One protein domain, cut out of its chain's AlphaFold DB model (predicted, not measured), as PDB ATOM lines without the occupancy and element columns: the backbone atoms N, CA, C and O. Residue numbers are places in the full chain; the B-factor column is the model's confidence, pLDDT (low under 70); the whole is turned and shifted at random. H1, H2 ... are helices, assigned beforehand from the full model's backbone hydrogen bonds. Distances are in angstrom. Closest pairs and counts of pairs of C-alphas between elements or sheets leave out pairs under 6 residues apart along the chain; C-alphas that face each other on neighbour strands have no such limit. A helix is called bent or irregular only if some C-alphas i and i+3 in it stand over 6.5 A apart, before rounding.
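AT A GLANCE: This is residues 4 to 103 of the 500 residues of an uncharacterized protein of Colletotrichum gloeosporioides (strain Cg-14) (UniProt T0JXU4). A helical hairpin, H5 and H6, makes most of the length, and its longer helix H6 sticks out at one end with residues 97 to 103; at the other end the irregular helix H4 sits between H5 and the crossing helix H2. H1 stands crosswise to H5, its first residues packed on it, and the short H3 with the loop of residues 37 to 44 lies on the side away from the H6 tip. The printed part has 100 residues, with six named helices in the order H1 to H6 and no named strand: all helix. It is compact, with a radius of gyration of the C-alphas of 14.5 A, yet elongated in outline, spanning 50 by 27 by 22 A.

IN THESE COORDINATES: H1, residues 4 to 17, begins at C-alpha 4 (27.520, -15.843, 55.301) and is 20.0 A long. H2 is residues 21 to 31, 16.3 A, and H3 residues 33 to 36, 5.6 A. H4, residues 45 to 55, is 14.9 A long and irregular: C-alphas 50 and 53 are 7.2 A apart. H5, residues 62 to 75, measures 20.4 A. H6, residues 79 to 103, measures 35.0 A and ends at C-alpha 103 (43.147, -2.915, 29.664).

HOW THE PARTS SIT: H5 is the hub, touching three helices. H1 touches it with residues 4 to 8 alone, about perpendicular at 89 degrees; the closest C-alphas are those of Ala 4 and Val 72, 6.4 A. H5 and H6 form a hairpin at a shallow tilt of 14 degrees, opposite ways, closest at the C-alphas of Ala 70 and Ala 82, 4.4 A. H4 and H5 are also a hairpin, at 17 degrees, a shallow tilt, opposite ways; H5 touches H4 with residues 69 to 73 alone, closest at the C-alphas of Val 49 and Gln 73, 5.9 A. H2 touches H4, about perpendicular at 76 degrees, with the C-alphas of Ala 28 and Asp 51 closest at 4.9 A. H3 touches no helix; its Val 36 C-alpha is 5.9 A from that of Gln 47 in H4. H2 and H6 are apart. In H1, H5 and H6 every O i to N i+4 pair is within hydrogen-bond range; H2 has 6 of 7, H4 2 of 7 with 5 of 8 O i to N i+3 pairs, and H3 is too short for an i+4 pair.

THE WHOLE: The C-alphas of Ser 40 and Arg 102 are the two farthest apart, 50.4 A. The printed part has no cut, and no link is long. Mean pLDDT of the printed part is 71.9; 31 residues are under 70, among them 4 to 7 and 93 to 103.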
ATOM      1  N   ALA A   4      28.424 -15.929  56.447       50.78
ATOM      2  CA  ALA A   4      27.520 -15.843  55.301       50.78
ATOM      3  C   ALA A   4      26.065 -16.174  55.678       50.78
ATOM      4  O   ALA A   4      25.138 -15.467  55.281       50.78
ATOM      5  N   GLU A   5      25.857 -17.201  56.505       57.44
ATOM      6  CA  GLU A   5      24.527 -17.605  56.979       57.44
ATOM      7  C   GLU A   5      23.905 -16.519  57.869       57.44
ATOM      8  O   GLU A   5      22.750 -16.133  57.676       57.44
ATOM      9  N   ALA A   6      24.686 -15.962  58.797       62.66
ATOM     10  CA  ALA A   6      24.236 -14.869  59.655       62.66
ATOM     11  C   ALA A   6      23.848 -13.621  58.838       62.66
ATOM     12  O   ALA A   6      22.808 -13.006  59.092       62.66
ATOM     13  N   SER A   7      24.646 -13.285  57.819       63.59
ATOM     14  CA  SER A   7      24.386 -12.156  56.917       63.59
ATOM     15  C   SER A   7      23.129 -12.373  56.069       63.59
ATOM     16  O   SER A   7      22.305 -11.467  55.935       63.59
ATOM     17  N   PHE A   8      22.928 -13.593  55.562       71.25
ATOM     18  CA  PHE A   8      21.727 -13.968  54.818       71.25
ATOM     19  C   PHE A   8      20.462 -13.878  55.683       71.25
ATOM     20  O   PHE A   8      19.470 -13.269  55.274       71.25
ATOM     21  N   LEU A   9      20.490 -14.434  56.898       71.81
ATOM     22  CA  LEU A   9      19.350 -14.389  57.816       71.81
ATOM     23  C   LEU A   9      18.984 -12.947  58.196       71.81
ATOM     24  O   LEU A   9      17.797 -12.609  58.246       71.81
ATOM     25  N   ALA A  10      19.983 -12.083  58.396       71.81
ATOM     26  CA  ALA A  10      19.773 -10.662  58.652       71.81
ATOM     27  C   ALA A  10      19.137  -9.941  57.449       71.81
ATOM     28  O   ALA A  10      18.154  -9.212  57.617       71.81
ATOM     29  N   ALA A  11      19.639 -10.179  56.233       71.00
ATOM     30  CA  ALA A  11      19.111  -9.580  55.007       71.00
ATOM     31  C   ALA A  11      17.666 -10.029  54.717       71.00
ATOM     32  O   ALA A  11      16.790  -9.201  54.455       71.00
ATOM     33  N   ASN A  12      17.384 -11.328  54.842       70.62
ATOM     34  CA  ASN A  12      16.040 -11.884  54.672       70.62
ATOM     35  C   ASN A  12      15.063 -11.330  55.728       70.62
ATOM     36  O   ASN A  12      13.934 -10.941  55.416       70.62
ATOM     37  N   GLY A  13      15.517 -11.210  56.981       73.44
ATOM     38  CA  GLY A  13      14.762 -10.554  58.048       73.44
ATOM     39  C   GLY A  13      14.399  -9.105  57.707       73.44
ATOM     40  O   GLY A  13      13.240  -8.711  57.849       73.44
ATOM     41  N   ALA A  14      15.352  -8.329  57.186       72.62
ATOM     42  CA  ALA A  14      15.129  -6.941  56.783       72.62
ATOM     43  C   ALA A  14      14.121  -6.811  55.624       72.62
ATOM     44  O   ALA A  14      13.211  -5.980  55.688       72.62
ATOM     45  N   LEU A  15      14.215  -7.665  54.599       71.81
ATOM     46  CA  LEU A  15      13.276  -7.670  53.467       71.81
ATOM     47  C   LEU A  15      11.837  -7.968  53.907       71.81
ATOM     48  O   LEU A  15      10.893  -7.340  53.416       71.81
ATOM     49  N   ARG A  16      11.660  -8.871  54.878       74.81
ATOM     50  CA  ARG A  16      10.349  -9.162  55.477       74.81
ATOM     51  C   ARG A  16       9.788  -7.976  56.253       74.81
ATOM     52  O   ARG A  16       8.626  -7.629  56.057       74.81
ATOM     53  N   ILE A  17      10.606  -7.334  57.088       76.50
ATOM     54  CA  ILE A  17      10.193  -6.167  57.885       76.50
ATOM     55  C   ILE A  17       9.747  -5.011  56.978       76.50
ATOM     56  O   ILE A  17       8.765  -4.333  57.276       76.50
ATOM     57  N   CYS A  18      10.411  -4.825  55.837       72.00
ATOM     58  CA  CYS A  18      10.100  -3.761  54.882       72.00
ATOM     59  C   CYS A  18       8.932  -4.084  53.927       72.00
ATOM     60  O   CYS A  18       8.676  -3.311  53.002       72.00
ATOM     61  N   GLY A  19       8.234  -5.215  54.102       74.38
ATOM     62  CA  GLY A  19       7.131  -5.623  53.223       74.38
ATOM     63  C   GLY A  19       7.573  -5.963  51.794       74.38
ATOM     64  O   GLY A  19       6.767  -5.910  50.870       74.38
ATOM     65  N   LYS A  20       8.859  -6.284  51.605       77.12
ATOM     66  CA  LYS A  20       9.476  -6.644  50.318       77.12
ATOM     67  C   LYS A  20       9.759  -8.143  50.187       77.12
ATOM     68  O   LYS A  20      10.399  -8.555  49.229       77.12
ATOM     69  N   GLY A  21       9.253  -8.960  51.114       69.00
ATOM     70  CA  GLY A  21       9.427 -10.418  51.091       69.00
ATOM     71  C   GLY A  21       8.911 -11.093  49.813       69.00
ATOM     72  O   GLY A  21       9.452 -12.119  49.422       69.00
ATOM     73  N   THR A  22       7.944 -10.482  49.120       74.69
ATOM     74  CA  THR A  22       7.385 -11.000  47.860       74.69
ATOM     75  C   THR A  22       8.343 -10.890  46.670       74.69
ATOM     76  O   THR A  22       8.143 -11.581  45.681       74.69
ATOM     77  N   ILE A  23       9.388 -10.051  46.745       74.62
ATOM     78  CA  ILE A  23      10.375  -9.910  45.658       74.62
ATOM     79  C   ILE A  23      11.178 -11.203  45.491       74.62
ATOM     80  O   ILE A  23      11.418 -11.630  44.364       74.62
ATOM     81  N   LEU A  24      11.549 -11.844  46.605       67.62
ATOM     82  CA  LEU A  24      12.212 -13.148  46.575       67.62
ATOM     83  C   LEU A  24      11.266 -14.195  45.968       67.62
ATOM     84  O   LEU A  24      11.634 -14.864  45.013       67.62
ATOM     85  N   GLU A  25      10.000 -14.227  46.404       67.50
ATOM     86  CA  GLU A  25       8.973 -15.154  45.895       67.50
ATOM     87  C   GLU A  25       8.716 -15.031  44.382       67.50
ATOM     88  O   GLU A  25       8.506 -16.039  43.700       67.50
ATOM     89  N   GLU A  26       8.694 -13.806  43.850       74.38
ATOM     90  CA  GLU A  26       8.514 -13.540  42.419       74.38
ATOM     91  C   GLU A  26       9.731 -14.014  41.613       74.38
ATOM     92  O   GLU A  26       9.558 -14.742  40.632       74.38
ATOM     93  N   GLN A  27      10.947 -13.715  42.075       69.44
ATOM     94  CA  GLN A  27      12.180 -14.152  41.413       69.44
ATOM     95  C   GLN A  27      12.419 -15.666  41.499       69.44
ATOM     96  O   GLN A  27      12.909 -16.267  40.540       69.44
ATOM     97  N   ALA A  28      11.992 -16.315  42.582       65.62
ATOM     98  CA  ALA A  28      11.993 -17.772  42.720       65.62
ATOM     99  C   ALA A  28      11.201 -18.459  41.630       65.62
ATOM    100  O   ALA A  28      11.620 -19.450  41.026       65.62
ATOM    101  N   ARG A  29      10.008 -17.917  41.394       67.94
ATOM    102  CA  ARG A  29       9.067 -18.457  40.428       67.94
ATOM    103  C   ARG A  29       9.568 -18.250  39.005       67.94
ATOM    104  O   ARG A  29       9.299 -19.098  38.163       67.94
ATOM    105  N   GLU A  30      10.290 -17.163  38.745       73.62
ATOM    106  CA  GLU A  30      10.893 -16.886  37.439       73.62
ATOM    107  C   GLU A  30      12.098 -17.793  37.154       73.62
ATOM    108  O   GLU A  30      12.160 -18.394  36.082       73.62
ATOM    109  N   ASN A  31      13.013 -17.955  38.114       65.88
ATOM    110  CA  ASN A  31      14.294 -18.628  37.874       65.88
ATOM    111  C   ASN A  31      14.273 -20.138  38.174       65.88
ATOM    112  O   ASN A  31      14.985 -20.904  37.527       65.88
ATOM    113  N   PHE A  32      13.443 -20.592  39.123       68.75
ATOM    114  CA  PHE A  32      13.475 -21.966  39.651       68.75
ATOM    115  C   PHE A  32      12.076 -22.553  39.914       68.75
ATOM    116  O   PHE A  32      11.870 -23.303  40.873       68.75
ATOM    117  N   ALA A  33      11.108 -22.268  39.034       68.62
ATOM    118  CA  ALA A  33       9.697 -22.655  39.174       68.62
ATOM    119  C   ALA A  33       9.457 -24.120  39.599       68.62
ATOM    120  O   ALA A  33       8.544 -24.403  40.372       68.62
ATOM    121  N   SER A  34      10.271 -25.062  39.108       71.00
ATOM    122  CA  SER A  34      10.150 -26.493  39.414       71.00
ATOM    123  C   SER A  34      10.734 -26.904  40.771       71.00
ATOM    124  O   SER A  34      10.334 -27.937  41.300       71.00
ATOM    125  N   ALA A  35      11.670 -26.132  41.332       68.06
ATOM    126  CA  ALA A  35      12.360 -26.441  42.590       68.06
ATOM    127  C   ALA A  35      11.711 -25.773  43.813       68.06
ATOM    128  O   ALA A  35      11.865 -26.241  44.940       68.06
ATOM    129  N   VAL A  36      10.970 -24.686  43.588       68.62
ATOM    130  CA  VAL A  36      10.360 -23.869  44.646       68.62
ATOM    131  C   VAL A  36       9.129 -24.542  45.274       68.62
ATOM    132  O   VAL A  36       8.866 -24.333  46.457       68.62
ATOM    133  N   GLY A  37       8.419 -25.412  44.544       75.00
ATOM    134  CA  GLY A  37       7.228 -26.110  45.050       75.00
ATOM    135  C   GLY A  37       6.022 -25.182  45.272       75.00
ATOM    136  O   GLY A  37       5.926 -24.122  44.656       75.00
ATOM    137  N   ASP A  38       5.071 -25.586  46.123       74.88
ATOM    138  CA  ASP A  38       3.924 -24.736  46.487       74.88
ATOM    139  C   ASP A  38       4.370 -23.573  47.395       74.88
ATOM    140  O   ASP A  38       4.930 -23.782  48.471       74.88
ATOM    141  N   VAL A  39       4.103 -22.345  46.945       67.75
ATOM    142  CA  VAL A  39       4.456 -21.067  47.596       67.75
ATOM    143  C   VAL A  39       3.243 -20.375  48.218       67.75
ATOM    144  O   VAL A  39       3.248 -19.172  48.451       67.75
ATOM    145  N   SER A  40       2.182 -21.122  48.526       74.19
ATOM    146  CA  SER A  40       0.993 -20.593  49.206       74.19
ATOM    147  C   SER A  40       1.239 -20.098  50.654       74.19
ATOM    148  O   SER A  40       0.301 -19.635  51.307       74.19
ATOM    149  N   GLY A  41       2.485 -20.122  51.151       74.81
ATOM    150  CA  GLY A  41       2.898 -19.638  52.472       74.81
ATOM    151  C   GLY A  41       4.318 -19.052  52.505       74.81
ATOM    152  O   GLY A  41       5.003 -18.973  51.491       74.81
ATOM    153  N   ALA A  42       4.764 -18.632  53.694       71.56
ATOM    154  CA  ALA A  42       6.061 -17.981  53.881       71.56
ATOM    155  C   ALA A  42       7.229 -18.887  53.451       71.56
ATOM    156  O   ALA A  42       7.362 -20.001  53.959       71.56
ATOM    157  N   MET A  43       8.108 -18.383  52.576       72.62
ATOM    158  CA  MET A  43       9.267 -19.143  52.094       72.62
ATOM    159  C   MET A  43      10.165 -19.623  53.238       72.62
ATOM    160  O   MET A  43      10.469 -18.880  54.183       72.62
ATOM    161  N   SER A  44      10.631 -20.864  53.117       80.81
ATOM    162  CA  SER A  44      11.739 -21.386  53.914       80.81
ATOM    163  C   SER A  44      13.060 -20.730  53.496       80.81
ATOM    164  O   SER A  44      13.208 -20.280  52.360       80.81
ATOM    165  N   ALA A  45      14.052 -20.718  54.392       77.12
ATOM    166  CA  ALA A  45      15.400 -20.231  54.078       77.12
ATOM    167  C   ALA A  45      15.987 -20.940  52.843       77.12
ATOM    168  O   ALA A  45      16.550 -20.298  51.967       77.12
ATOM    169  N   LYS A  46      15.734 -22.249  52.718       80.00
ATOM    170  CA  LYS A  46      16.156 -23.061  51.573       80.00
ATOM    171  C   LYS A  46      15.534 -22.614  50.241       80.00
ATOM    172  O   LYS A  46      16.198 -22.715  49.214       80.00
ATOM    173  N   GLN A  47      14.284 -22.149  50.247       78.31
ATOM    174  CA  GLN A  47      13.638 -21.609  49.048       78.31
ATOM    175  C   GLN A  47      14.163 -20.202  48.737       78.31
ATOM    176  O   GLN A  47      14.513 -19.946  47.599       78.31
ATOM    177  N   ALA A  48      14.303 -19.332  49.744       79.12
ATOM    178  CA  ALA A  48      14.743 -17.943  49.554       79.12
ATOM    179  C   ALA A  48      16.171 -17.812  48.982       79.12
ATOM    180  O   ALA A  48      16.512 -16.809  48.362       79.12
ATOM    181  N   VAL A  49      17.016 -18.823  49.184       82.12
ATOM    182  CA  VAL A  49      18.390 -18.868  48.659       82.12
ATOM    183  C   VAL A  49      18.453 -19.122  47.151       82.12
ATOM    184  O   VAL A  49      19.430 -18.734  46.508       82.12
ATOM    185  N   LEU A  50      17.410 -19.718  46.565       79.94
ATOM    186  CA  LEU A  50      17.310 -19.885  45.111       79.94
ATOM    187  C   LEU A  50      17.208 -18.531  44.391       79.94
ATOM    188  O   LEU A  50      17.588 -18.423  43.232       79.94
ATOM    189  N   ASP A  51      16.782 -17.480  45.089       73.62
ATOM    190  CA  ASP A  51      16.321 -16.237  44.452       73.62
ATOM    191  C   ASP A  51      17.332 -15.108  44.583       73.62
ATOM    192  O   ASP A  51      17.181 -14.044  43.984       73.62
ATOM    193  N   LEU A  52      18.368 -15.343  45.387       80.06
ATOM    194  CA  LEU A  52      19.396 -14.363  45.683       80.06
ATOM    195  C   LEU A  52      20.107 -13.892  44.411       80.06
ATOM    196  O   LEU A  52      20.372 -12.706  44.288       80.06
ATOM    197  N   ASP A  53      20.356 -14.776  43.445       79.31
ATOM    198  CA  ASP A  53      20.981 -14.413  42.165       79.31
ATOM    199  C   ASP A  53      20.115 -13.432  41.355       79.31
ATOM    200  O   ASP A  53      20.601 -12.419  40.857       79.31
ATOM    201  N   GLY A  54      18.802 -13.686  41.291       79.75
ATOM    202  CA  GLY A  54      17.842 -12.825  40.597       79.75
ATOM    203  C   GLY A  54      17.636 -11.473  41.283       79.75
ATOM    204  O   GLY A  54      17.412 -10.472  40.606       79.75
ATOM    205  N   LEU A  55      17.774 -11.415  42.615       79.19
ATOM    206  CA  LEU A  55      17.689 -10.168  43.387       79.19
ATOM    207  C   LEU A  55      18.765  -9.151  42.981       79.19
ATOM    208  O   LEU A  55      18.547  -7.950  43.109       79.19
ATOM    209  N   PHE A  56      19.907  -9.637  42.496       82.50
ATOM    210  CA  PHE A  56      21.019  -8.819  42.029       82.50
ATOM    211  C   PHE A  56      21.128  -8.807  40.501       82.50
ATOM    212  O   PHE A  56      22.171  -8.445  39.972       82.50
ATOM    213  N   GLY A  57      20.081  -9.192  39.764       81.31
ATOM    214  CA  GLY A  57      20.134  -9.289  38.300       81.31
ATOM    215  C   GLY A  57      20.453  -7.967  37.582       81.31
ATOM    216  O   GLY A  57      20.901  -7.980  36.436       81.31
ATOM    217  N   ASP A  58      20.244  -6.829  38.246       83.50
ATOM    218  CA  ASP A  58      20.577  -5.479  37.784       83.50
ATOM    219  C   ASP A  58      21.897  -4.926  38.360       83.50
ATOM    220  O   ASP A  58      22.311  -3.822  37.997       83.50
ATOM    221  N   ILE A  59      22.575  -5.687  39.225       78.50
ATOM    222  CA  ILE A  59      23.820  -5.307  39.895       78.50
ATOM    223  C   ILE A  59      24.922  -6.286  39.495       78.50
ATOM    224  O   ILE A  59      24.827  -7.491  39.704       78.50
ATOM    225  N   ASP A  60      26.023  -5.762  38.965       82.00
ATOM    226  CA  ASP A  60      27.224  -6.568  38.783       82.00
ATOM    227  C   ASP A  60      27.835  -6.910  40.151       82.00
ATOM    228  O   ASP A  60      28.420  -6.059  40.824       82.00
ATOM    229  N   LEU A  61      27.669  -8.166  40.564       78.81
ATOM    230  CA  LEU A  61      28.193  -8.693  41.821       78.81
ATOM    231  C   LEU A  61      29.717  -8.892  41.802       78.81
ATOM    232  O   LEU A  61      30.333  -9.010  42.867       78.81
ATOM    233  N   GLY A  62      30.333  -8.953  40.618       78.94
ATOM    234  CA  GLY A  62      31.722  -9.369  40.452       78.94
ATOM    235  C   GLY A  62      31.989 -10.805  40.930       78.94
ATOM    236  O   GLY A  62      31.110 -11.511  41.426       78.94
ATOM    237  N   SER A  63      33.241 -11.257  40.806       72.06
ATOM    238  CA  SER A  63      33.650 -12.616  41.202       72.06
ATOM    239  C   SER A  63      33.355 -12.915  42.675       72.06
ATOM    240  O   SER A  63      32.807 -13.967  42.991       72.06
ATOM    241  N   ASN A  64      33.657 -11.970  43.568       66.00
ATOM    242  CA  ASN A  64      33.470 -12.145  45.008       66.00
ATOM    243  C   ASN A  64      31.990 -12.200  45.397       66.00
ATOM    244  O   ASN A  64      31.614 -13.019  46.230       66.00
ATOM    245  N   GLY A  65      31.132 -11.371  44.792       78.81
ATOM    246  CA  GLY A  65      29.700 -11.416  45.076       78.81
ATOM    247  C   GLY A  65      29.062 -12.727  44.609       78.81
ATOM    248  O   GLY A  65      28.289 -13.323  45.357       78.81
ATOM    249  N   TYR A  66      29.456 -13.241  43.437       82.56
ATOM    250  CA  TYR A  66      29.026 -14.567  42.983       82.56
ATOM    251  C   TYR A  66      29.611 -15.709  43.837       82.56
ATOM    252  O   TYR A  66      28.916 -16.690  44.086       82.56
ATOM    253  N   HIS A  67      30.839 -15.583  44.350       72.06
ATOM    254  CA  HIS A  67      31.432 -16.578  45.252       72.06
ATOM    255  C   HIS A  67      30.630 -16.712  46.555       72.06
ATOM    256  O   HIS A  67      30.226 -17.814  46.927       72.06
ATOM    257  N   TRP A  68      30.319 -15.589  47.212       77.50
ATOM    258  CA  TRP A  68      29.496 -15.591  48.425       77.50
ATOM    259  C   TRP A  68      28.093 -16.142  48.176       77.50
ATOM    260  O   TRP A  68      27.555 -16.883  48.998       77.50
ATOM    261  N   LEU A  69      27.511 -15.818  47.024       83.50
ATOM    262  CA  LEU A  69      26.213 -16.331  46.615       83.50
ATOM    263  C   LEU A  69      26.223 -17.859  46.432       83.50
ATOM    264  O   LEU A  69      25.328 -18.537  46.940       83.50
ATOM    265  N   ALA A  70      27.253 -18.402  45.778       77.00
ATOM    266  CA  ALA A  70      27.428 -19.842  45.610       77.00
ATOM    267  C   ALA A  70      27.626 -20.553  46.958       77.00
ATOM    268  O   ALA A  70      27.005 -21.587  47.204       77.00
ATOM    269  N   ALA A  71      28.415 -19.965  47.865       69.25
ATOM    270  CA  ALA A  71      28.624 -20.495  49.212       69.25
ATOM    271  C   ALA A  71      27.310 -20.575  50.008       69.25
ATOM    272  O   ALA A  71      27.006 -21.604  50.611       69.25
ATOM    273  N   VAL A  72      26.477 -19.528  49.959       77.50
ATOM    274  CA  VAL A  72      25.150 -19.540  50.600       77.50
ATOM    275  C   VAL A  72      24.239 -20.599  49.965       77.50
ATOM    276  O   VAL A  72      23.571 -21.339  50.684       77.50
ATOM    277  N   GLN A  73      24.233 -20.741  48.638       82.31
ATOM    278  CA  GLN A  73      23.468 -21.791  47.949       82.31
ATOM    279  C   GLN A  73      23.901 -23.203  48.354       82.31
ATOM    280  O   GLN A  73      23.051 -24.058  48.638       82.31
ATOM    281  N   PHE A  74      25.207 -23.430  48.464       75.38
ATOM    282  CA  PHE A  74      25.769 -24.704  48.887       75.38
ATOM    283  C   PHE A  74      25.392 -25.047  50.336       75.38
ATOM    284  O   PHE A  74      24.884 -26.142  50.590       75.38
ATOM    285  N   LEU A  75      25.507 -24.086  51.264       77.56
ATOM    286  CA  LEU A  75      25.126 -24.252  52.676       77.56
ATOM    287  C   LEU A  75      23.669 -24.716  52.849       77.56
ATOM    288  O   LEU A  75      23.369 -25.542  53.712       77.56
ATOM    289  N   TYR A  76      22.756 -24.247  51.994       84.50
ATOM    290  CA  TYR A  76      21.345 -24.658  52.010       84.50
ATOM    291  C   TYR A  76      21.033 -25.884  51.133       84.50
ATOM    292  O   TYR A  76      19.863 -26.185  50.860       84.50
ATOM    293  N   LYS A  77      22.064 -26.641  50.737       86.62
ATOM    294  CA  LYS A  77      21.976 -27.865  49.927       86.62
ATOM    295  C   LYS A  77      21.288 -27.637  48.577       86.62
ATOM    296  O   LYS A  77      20.523 -28.491  48.118       86.62
ATOM    297  N   GLN A  78      21.519 -26.475  47.965       84.12
ATOM    298  CA  GLN A  78      21.062 -26.134  46.617       84.12
ATOM    299  C   GLN A  78      22.217 -26.307  45.626       84.12
ATOM    300  O   GLN A  78      22.763 -25.337  45.107       84.12
ATOM    301  N   VAL A  79      22.591 -27.566  45.381       79.50
ATOM    302  CA  VAL A  79      23.817 -27.931  44.647       79.50
ATOM    303  C   VAL A  79      23.817 -27.410  43.206       79.50
ATOM    304  O   VAL A  79      24.764 -26.750  42.808       79.50
ATOM    305  N   GLN A  80      22.743 -27.622  42.438       82.94
ATOM    306  CA  GLN A  80      22.683 -27.162  41.039       82.94
ATOM    307  C   GLN A  80      22.722 -25.624  40.890       82.94
ATOM    308  O   GLN A  80      23.458 -25.123  40.040       82.94
ATOM    309  N   PRO A  81      21.978 -24.841  41.698       83.44
ATOM    310  CA  PRO A  81      22.137 -23.388  41.738       83.44
ATOM    311  C   PRO A  81      23.546 -22.943  42.135       83.44
ATOM    312  O   PRO A  81      24.096 -22.072  41.469       83.44
ATOM    313  N   ALA A  82      24.144 -23.571  43.155       76.56
ATOM    314  CA  ALA A  82      25.512 -23.271  43.577       76.56
ATOM    315  C   ALA A  82      26.516 -23.523  42.442       76.56
ATOM    316  O   ALA A  82      27.344 -22.663  42.160       76.56
ATOM    317  N   GLU A  83      26.393 -24.646  41.735       73.69
ATOM    318  CA  GLU A  83      27.223 -24.998  40.579       73.69
ATOM    319  C   GLU A  83      27.083 -23.976  39.436       73.69
ATOM    320  O   GLU A  83      28.081 -23.489  38.902       73.69
ATOM    321  N   SER A  84      25.852 -23.573  39.107       82.88
ATOM    322  CA  SER A  84      25.577 -22.524  38.113       82.88
ATOM    323  C   SER A  84      26.209 -21.180  38.503       82.88
ATOM    324  O   SER A  84      26.834 -20.510  37.678       82.88
ATOM    325  N   THR A  85      26.113 -20.799  39.778       83.12
ATOM    326  CA  THR A  85      26.735 -19.577  40.299       83.12
ATOM    327  C   THR A  85      28.264 -19.681  40.300       83.12
ATOM    328  O   THR A  85      28.936 -18.728  39.908       83.12
ATOM    329  N   CYS A  86      28.839 -20.842  40.623       67.44
ATOM    330  CA  CYS A  86      30.276 -21.100  40.492       67.44
ATOM    331  C   CYS A  86      30.753 -20.960  39.038       67.44
ATOM    332  O   CYS A  86      31.791 -20.349  38.786       67.44
ATOM    333  N   LEU A  87      29.980 -21.434  38.056       71.88
ATOM    334  CA  LEU A  87      30.295 -21.228  36.637       71.88
ATOM    335  C   LEU A  87      30.279 -19.743  36.251       71.88
ATOM    336  O   LEU A  87      31.112 -19.313  35.447       71.88
ATOM    337  N   LYS A  88      29.396 -18.934  36.854       80.44
ATOM    338  CA  LYS A  88      29.443 -17.470  36.716       80.44
ATOM    339  C   LYS A  88      30.714 -16.896  37.335       80.44
ATOM    340  O   LYS A  88      31.345 -16.088  36.668       80.44
ATOM    341  N   VAL A  89      31.151 -17.351  38.516       70.94
ATOM    342  CA  VAL A  89      32.443 -16.946  39.116       70.94
ATOM    343  C   VAL A  89      33.598 -17.237  38.162       70.94
ATOM    344  O   VAL A  89      34.418 -16.353  37.918       70.94
ATOM    345  N   VAL A  90      33.655 -18.441  37.585       57.00
ATOM    346  CA  VAL A  90      34.718 -18.848  36.650       57.00
ATOM    347  C   VAL A  90      34.681 -18.009  35.379       57.00
ATOM    348  O   VAL A  90      35.713 -17.497  34.956       57.00
ATOM    349  N   THR A  91      33.499 -17.813  34.795       70.81
ATOM    350  CA  THR A  91      33.326 -17.020  33.569       70.81
ATOM    351  C   THR A  91      33.675 -15.553  33.809       70.81
ATOM    352  O   THR A  91      34.403 -14.958  33.017       70.81
ATOM    353  N   TYR A  92      33.217 -14.977  34.925       70.69
ATOM    354  CA  TYR A  92      33.533 -13.602  35.307       70.69
ATOM    355  C   TYR A  92      35.020 -13.446  35.571       70.69
ATOM    356  O   TYR A  92      35.624 -12.495  35.095       70.69
ATOM    357  N   SER A  93      35.631 -14.413  36.257       55.50
ATOM    358  CA  SER A  93      37.072 -14.433  36.486       55.50
ATOM    359  C   SER A  93      37.815 -14.526  35.158       55.50
ATOM    360  O   SER A  93      38.657 -13.693  34.897       55.50
ATOM    361  N   GLN A  94      37.461 -15.420  34.236       59.25
ATOM    362  CA  GLN A  94      38.118 -15.507  32.924       59.25
ATOM    363  C   GLN A  94      37.951 -14.232  32.079       59.25
ATOM    364  O   GLN A  94      38.924 -13.742  31.505       59.25
ATOM    365  N   MET A  95      36.749 -13.649  32.039       63.19
ATOM    366  CA  MET A  95      36.489 -12.393  31.329       63.19
ATOM    367  C   MET A  95      37.225 -11.212  31.962       63.19
ATOM    368  O   MET A  95      37.800 -10.395  31.241       63.19
ATOM    369  N   LEU A  96      37.247 -11.134  33.296       54.00
ATOM    370  CA  LEU A  96      38.024 -10.150  34.034       54.00
ATOM    371  C   LEU A  96      39.506 -10.365  33.736       54.00
ATOM    372  O   LEU A  96      40.158  -9.423  33.337       54.00
ATOM    373  N   PHE A  97      40.032 -11.585  33.803       50.31
ATOM    374  CA  PHE A  97      41.428 -11.899  33.497       50.31
ATOM    375  C   PHE A  97      41.817 -11.455  32.077       50.31
ATOM    376  O   PHE A  97      42.828 -10.776  31.910       50.31
ATOM    377  N   GLU A  98      41.010 -11.762  31.056       50.12
ATOM    378  CA  GLU A  98      41.284 -11.348  29.674       50.12
ATOM    379  C   GLU A  98      41.143  -9.834  29.457       50.12
ATOM    380  O   GLU A  98      41.936  -9.231  28.727       50.12
ATOM    381  N   HIS A  99      40.142  -9.201  30.075       50.38
ATOM    382  CA  HIS A  99      39.902  -7.766  29.951       50.38
ATOM    383  C   HIS A  99      40.933  -6.956  30.740       50.38
ATOM    384  O   HIS A  99      41.476  -5.985  30.223       50.38
ATOM    385  N   LEU A 100      41.258  -7.364  31.964       45.44
ATOM    386  CA  LEU A 100      42.249  -6.742  32.838       45.44
ATOM    387  C   LEU A 100      43.636  -6.880  32.211       45.44
ATOM    388  O   LEU A 100      44.293  -5.864  32.050       45.44
ATOM    389  N   ALA A 101      44.021  -8.061  31.706       49.91
ATOM    390  CA  ALA A 101      45.290  -8.252  30.994       49.91
ATOM    391  C   ALA A 101      45.430  -7.365  29.740       49.91
ATOM    392  O   ALA A 101      46.539  -6.978  29.374       49.91
ATOM    393  N   ARG A 102      44.313  -7.015  29.083       45.69
ATOM    394  CA  ARG A 102      44.292  -6.158  27.884       45.69
ATOM    395  C   ARG A 102      44.094  -4.665  28.175       45.69
ATOM    396  O   ARG A 102      44.408  -3.854  27.308       45.69
ATOM    397  N   SER A 103      43.580  -4.291  29.348       41.66
ATOM    398  CA  SER A 103      43.147  -2.915  29.664       41.66
ATOM    399  C   SER A 103      43.982  -2.204  30.736       41.66
ATOM    400  O   SER A 103      43.612  -1.102  31.139       41.66
TER     401      SER A 103